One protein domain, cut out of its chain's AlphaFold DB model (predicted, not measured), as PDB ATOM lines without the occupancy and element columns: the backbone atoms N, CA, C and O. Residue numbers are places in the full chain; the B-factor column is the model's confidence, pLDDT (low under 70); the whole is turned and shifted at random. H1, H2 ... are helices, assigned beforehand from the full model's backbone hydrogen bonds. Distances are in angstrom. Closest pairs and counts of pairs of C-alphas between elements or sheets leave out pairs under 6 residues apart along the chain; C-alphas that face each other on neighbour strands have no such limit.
ATOM      1  N   MET A  75     200.233 201.853 202.042       67.12
ATOM      2  CA  MET A  75     200.179 203.244 202.518       67.12
ATOM      3  C   MET A  75     201.139 204.187 201.770       67.12
ATOM      4  O   MET A  75     201.323 205.335 202.181       67.12
ATOM      5  N   ARG A  76     201.777 203.748 200.677       71.81
ATOM      6  CA  ARG A  76     202.662 204.618 199.892       71.81
ATOM      7  C   ARG A  76     201.863 205.766 199.274       71.81
ATOM      8  O   ARG A  76     200.981 205.555 198.437       71.81
ATOM      9  N   LEU A  77     202.207 206.994 199.660       62.66
ATOM     10  CA  LEU A  77     201.635 208.226 199.121       62.66
ATOM     11  C   LEU A  77     202.290 208.557 197.774       62.66
ATOM     12  O   LEU A  77     203.137 209.441 197.672       62.66
ATOM     13  N   ASN A  78     201.941 207.798 196.739       71.38
ATOM     14  CA  ASN A  78     202.413 208.049 195.385       71.38
ATOM     15  C   ASN A  78     201.210 208.288 194.456       71.38
ATOM     16  O   ASN A  78     200.442 207.356 194.212       71.38
ATOM     17  N   PRO A  79     201.034 209.500 193.907       65.81
ATOM     18  CA  PRO A  79     199.906 209.825 193.033       65.81
ATOM     19  C   PRO A  79     199.944 209.102 191.674       65.81
ATOM     20  O   PRO A  79     198.926 209.048 190.992       65.81
ATOM     21  N   PHE A  80     201.077 208.507 191.281       74.81
ATOM     22  CA  PHE A  80     201.193 207.706 190.054       74.81
ATOM     23  C   PHE A  80     200.760 206.241 190.239       74.81
ATOM     24  O   PHE A  80     200.565 205.519 189.260       74.81
ATOM     25  N   LEU A  81     200.595 205.786 191.486       71.44
ATOM     26  CA  LEU A  81     200.054 204.465 191.795       71.44
ATOM     27  C   LEU A  81     198.526 204.493 191.663       71.44
ATOM     28  O   LEU A  81     197.828 205.160 192.427       71.44
ATOM     29  N   ARG A  82     198.001 203.732 190.694       69.62
ATOM     30  CA  ARG A  82     196.561 203.674 190.381       69.62
ATOM     31  C   ARG A  82     195.706 203.195 191.558       69.62
ATOM     32  O   ARG A  82     194.598 203.687 191.731       69.62
ATOM     33  N   PHE A  83     196.224 202.261 192.354       69.56
ATOM     34  CA  PHE A  83     195.565 201.722 193.542       69.56
ATOM     35  C   PHE A  83     196.557 201.708 194.710       69.56
ATOM     36  O   PHE A  83     197.316 200.765 194.882       69.56
ATOM     37  N   SER A  84     196.563 202.793 195.482       81.62
ATOM     38  CA  SER A  84     197.171 202.875 196.819       81.62
ATOM     39  C   SER A  84     196.044 203.062 197.833       81.62
ATOM     40  O   SER A  84     194.967 203.540 197.458       81.62
ATOM     41  N   PHE A  85     196.257 202.694 199.097       81.50
ATOM     42  CA  PHE A  85     195.247 202.846 200.144       81.50
ATOM     43  C   PHE A  85     194.750 204.296 200.225       81.50
ATOM     44  O   PHE A  85     193.547 204.547 200.179       81.50
ATOM     45  N   ILE A  86     195.674 205.262 200.229       80.62
ATOM     46  CA  ILE A  86     195.343 206.689 200.346       80.62
ATOM     47  C   ILE A  86     194.642 207.201 199.080       80.62
ATOM     48  O   ILE A  86     193.611 207.864 199.175       80.62
ATOM     49  N   ASN A  87     195.146 206.849 197.892       84.06
ATOM     50  CA  ASN A  87     194.538 207.274 196.624       84.06
ATOM     51  C   ASN A  87     193.121 206.702 196.463       84.06
ATOM     52  O   ASN A  87     192.207 207.415 196.055       84.06
ATOM     53  N   SER A  88     192.929 205.430 196.824       85.75
ATOM     54  CA  SER A  88     191.627 204.756 196.756       85.75
ATOM     55  C   SER A  88     190.651 205.339 197.773       85.75
ATOM     56  O   SER A  88     189.484 205.532 197.449       85.75
ATOM     57  N   PHE A  89     191.129 205.673 198.974       86.88
ATOM     58  CA  PHE A  89     190.316 206.302 200.011       86.88
ATOM     59  C   PHE A  89     189.836 207.695 199.594       86.88
ATOM     60  O   PHE A  89     188.641 207.973 199.653       86.88
ATOM     61  N   ILE A  90     190.741 208.551 199.104       87.62
ATOM     62  CA  ILE A  90     190.393 209.896 198.620       87.62
ATOM     63  C   ILE A  90     189.413 209.807 197.444       87.62
ATOM     64  O   ILE A  90     188.426 210.542 197.404       87.62
ATOM     65  N   PHE A  91     189.654 208.891 196.502       87.94
ATOM     66  CA  PHE A  91     188.770 208.681 195.359       87.94
ATOM     67  C   PHE A  91     187.374 208.205 195.779       87.94
ATOM     68  O   PHE A  91     186.380 208.758 195.306       87.94
ATOM     69  N   ALA A  92     187.290 207.211 196.669       88.69
ATOM     70  CA  ALA A  92     186.023 206.696 197.180       88.69
ATOM     71  C   ALA A  92     185.249 207.792 197.919       88.69
ATOM     72  O   ALA A  92     184.100 208.063 197.581       88.69
ATOM     73  N   PHE A  93     185.913 208.503 198.833       88.88
ATOM     74  CA  PHE A  93     185.303 209.588 199.597       88.88
ATOM     75  C   PHE A  93     184.755 210.700 198.694       88.88
ATOM     76  O   PHE A  93     183.605 211.106 198.839       88.88
ATOM     77  N   SER A  94     185.550 211.157 197.721       88.69
ATOM     78  CA  SER A  94     185.128 212.187 196.765       88.69
ATOM     79  C   SER A  94     183.961 211.716 195.890       88.69
ATOM     80  O   SER A  94     182.987 212.443 195.689       88.69
ATOM     81  N   SER A  95     184.019 210.470 195.412       88.69
ATOM     82  CA  SER A  95     182.985 209.898 194.547       88.69
ATOM     83  C   SER A  95     181.664 209.697 195.283       88.69
ATOM     84  O   SER A  95     180.607 210.006 194.739       88.69
ATOM     85  N   ASP A  96     181.704 209.186 196.513       85.62
ATOM     86  CA  ASP A  96     180.494 208.946 197.295       85.62
ATOM     87  C   ASP A  96     179.873 210.258 197.768       85.62
ATOM     88  O   ASP A  96     178.661 210.430 197.638       85.62
ATOM     89  N   LEU A  97     180.682 211.236 198.192       84.31
ATOM     90  CA  LEU A  97     180.183 212.576 198.496       84.31
ATOM     91  C   LEU A  97     179.518 213.216 197.268       84.31
ATOM     92  O   LEU A  97     178.417 213.755 197.373       84.31
ATOM     93  N   GLY A  98     180.141 213.100 196.092       84.00
ATOM     94  CA  GLY A  98     179.579 213.590 194.836       84.00
ATOM     95  C   GLY A  98     178.230 212.956 194.489       84.00
ATOM     96  O   GLY A  98     177.325 213.667 194.061       84.00
ATOM     97  N   LYS A  99     178.048 211.651 194.729       82.06
ATOM     98  CA  LYS A  99     176.752 210.979 194.526       82.06
ATOM     99  C   LYS A  99     175.673 211.547 195.445       82.06
ATOM    100  O   LYS A  99     174.575 211.829 194.987       82.06
ATOM    101  N   TYR A 100     175.966 211.747 196.727       79.69
ATOM    102  CA  TYR A 100     174.954 212.249 197.661       79.69
ATOM    103  C   TYR A 100     174.614 213.731 197.452       79.69
ATOM    104  O   TYR A 100     173.481 214.128 197.712       79.69
ATOM    105  N   VAL A 101     175.572 214.541 196.988       77.81
ATOM    106  CA  VAL A 101     175.400 215.995 196.815       77.81
ATOM    107  C   VAL A 101     174.856 216.360 195.433       77.81
ATOM    108  O   VAL A 101     173.991 217.227 195.323       77.81
ATOM    109  N   SER A 102     175.359 215.718 194.380       78.31
ATOM    110  CA  SER A 102     175.126 216.147 192.997       78.31
ATOM    111  C   SER A 102     174.142 215.260 192.236       78.31
ATOM    112  O   SER A 102     173.667 215.668 191.177       78.31
ATOM    113  N   ASP A 103     173.826 214.057 192.731       84.50
ATOM    114  CA  ASP A 103     172.896 213.162 192.043       84.50
ATOM    115  C   ASP A 103     171.445 213.558 192.328       84.50
ATOM    116  O   ASP A 103     170.924 213.455 193.447       84.50
ATOM    117  N   GLN A 104     170.767 213.985 191.269       76.88
ATOM    118  CA  GLN A 104     169.374 214.389 191.310       76.88
ATOM    119  C   GLN A 104     168.460 213.275 191.838       76.88
ATOM    120  O   GLN A 104     167.507 213.567 192.562       76.88
ATOM    121  N   ILE A 105     168.758 212.007 191.540       79.62
ATOM    122  CA  ILE A 105     167.942 210.872 191.986       79.62
ATOM    123  C   ILE A 105     168.026 210.726 193.510       79.62
ATOM    124  O   ILE A 105     167.011 210.485 194.169       79.62
ATOM    125  N   CYS A 106     169.216 210.914 194.087       79.00
ATOM    126  CA  CYS A 106     169.424 210.830 195.530       79.00
ATOM    127  C   CYS A 106     168.674 211.947 196.264       79.00
ATOM    128  O   CYS A 106     167.902 211.675 197.189       79.00
ATOM    129  N   CYS A 107     168.816 213.190 195.797       80.25
ATOM    130  CA  CYS A 107     168.092 214.337 196.344       80.25
ATOM    131  C   CYS A 107     166.573 214.121 196.294       80.25
ATOM    132  O   CYS A 107     165.885 214.284 197.301       80.25
ATOM    133  N   GLN A 108     166.037 213.685 195.149       78.75
ATOM    134  CA  GLN A 108     164.603 213.427 194.984       78.75
ATOM    135  C   GLN A 108     164.082 212.344 195.940       78.75
ATOM    136  O   GLN A 108     163.005 212.504 196.517       78.75
ATOM    137  N   ARG A 109     164.850 211.267 196.156       76.81
ATOM    138  CA  ARG A 109     164.499 210.205 197.113       76.81
ATOM    139  C   ARG A 109     164.510 210.709 198.560       76.81
ATOM    140  O   ARG A 109     163.589 210.391 199.311       76.81
ATOM    141  N   LEU A 110     165.497 211.525 198.939       77.38
ATOM    142  CA  LEU A 110     165.600 212.101 200.285       77.38
ATOM    143  C   LEU A 110     164.411 213.019 200.608       77.38
ATOM    144  O   LEU A 110     163.795 212.890 201.667       77.38
ATOM    145  N   TYR A 111     164.054 213.917 199.685       76.31
ATOM    146  CA  TYR A 111     162.906 214.811 199.866       76.31
ATOM    147  C   TYR A 111     161.579 214.052 199.896       76.31
ATOM    148  O   TYR A 111     160.729 214.354 200.734       76.31
ATOM    149  N   ALA A 112     161.412 213.039 199.039       74.06
ATOM    150  CA  ALA A 112     160.227 212.192 199.063       74.06
ATOM    151  C   ALA A 112     160.074 211.483 200.419       74.06
ATOM    152  O   ALA A 112     158.990 211.511 200.989       74.06
ATOM    153  N   GLY A 113     161.151 210.911 200.971       71.00
ATOM    154  CA  GLY A 113     161.135 210.263 202.287       71.00
ATOM    155  C   GLY A 113     160.777 211.215 203.435       71.00
ATOM    156  O   GLY A 113     159.920 210.891 204.253       71.00
ATOM    157  N   ASN A 114     161.373 212.413 203.464       71.62
ATOM    158  CA  ASN A 114     161.064 213.425 204.482       71.62
ATOM    159  C   ASN A 114     159.604 213.905 204.429       71.62
ATOM    160  O   ASN A 114     159.005 214.142 205.477       71.62
ATOM    161  N   ALA A 115     159.007 214.011 203.238       65.06
ATOM    162  CA  ALA A 115     157.597 214.377 203.096       65.06
ATOM    163  C   ALA A 115     156.656 213.347 203.756       65.06
ATOM    164  O   ALA A 115     155.728 213.739 204.460       65.06
ATOM    165  N   TYR A 116     156.946 212.045 203.627       59.59
ATOM    166  CA  TYR A 116     156.156 210.982 204.267       59.59
ATOM    167  C   TYR A 116     156.247 210.988 205.801       59.59
ATOM    168  O   TYR A 116     155.271 210.652 206.467       59.59
ATOM    169  N   ILE A 117     157.393 211.371 206.374       61.38
ATOM    170  CA  ILE A 117     157.594 211.427 207.835       61.38
ATOM    171  C   ILE A 117     156.856 212.624 208.455       61.38
ATOM    172  O   ILE A 117     156.382 212.544 209.586       61.38
ATOM    173  N   LEU A 118     156.723 213.725 207.711       70.88
ATOM    174  CA  LEU A 118     156.073 214.955 208.174       70.88
ATOM    175  C   LEU A 118     154.542 214.959 208.010       70.88
ATOM    176  O   LEU A 118     153.909 215.967 208.319       70.88
ATOM    177  N   GLY A 119     153.940 213.850 207.568       57.34
ATOM    178  CA  GLY A 119     152.484 213.678 207.553       57.34
ATOM    179  C   GLY A 119     151.734 214.678 206.666       57.34
ATOM    180  O   GLY A 119     150.624 215.079 207.018       57.34
ATOM    181  N   LYS A 120     152.336 215.096 205.546       48.72
ATOM    182  CA  LYS A 120     151.666 215.853 204.479       48.72
ATOM    183  C   LYS A 120     151.445 214.996 203.243       48.72
ATOM    184  O   LYS A 120     152.369 214.236 202.882       48.72
TER     185      LYS A 120
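Overview. This is residues 75 to 120 of the 120 residues of the protein "Sodium-coupled monocarboxylate transporter 2" of Armadillidium vulgare (UniProt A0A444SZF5). Two helices joined end to end make a long, thin shape with a corner in it: H1, the longer, meets H2 at a tight link, and the chain runs on outward through both, so that they make a wide, open V and do not fold back on each other. Beyond the far end of H1, residues 75 to 84 form a looped tail with no named element. The printed part has 46 residues with two named helices, H1 then H2, and no named strand; its class is all helix. The whole is extended, with a radius of gyration of the C-alphas of 16.9 A, and its C-alphas span 52 by 16 by 10 A, a rod in outline.

Along the chain. Find C-alpha 85 at (195.247, 202.846, 200.144); from there H1, residues 85 to 102, runs 25.2 A to C-alpha 102 at (175.126, 216.147, 192.997). Past Asp 103, H2, residues 104 to 117, runs 20.5 A from its first C-alpha to C-alpha 117 at (157.594, 211.427, 207.835).

Arrangement. Look first at the end of H1, where residues 99 to 101 alone touch H2, which meets them with residues 106 to 107 alone. H1 and H2 touch only at the corner by their link, and their closest C-alphas, those of Tyr 100 and Cys 106, are 6.1 A apart. Their lines stand at a steep tilt of 62 degrees, and they run the same way. Their centres are 21.9 A apart. In the backbones of H1 and H2, every O i to N i+4 pair is within hydrogen-bond range.

Size, cuts and confidence. The two C-alphas farthest apart, those of Arg 76 and Lys 120, are 52.4 A apart. The printed part has no cut, and the one link between named elements, H1 to H2, is tight. Residues 92 to 98 of H1 stand free, and so do residues 111 to 120, of which 111 to 117 belong to H2. In the B-factor column the mean pLDDT of the printed part is 76.4; it is under 70 at residues 75, 77, 79, 82 to 83, 115 to 117 and 119 to 120.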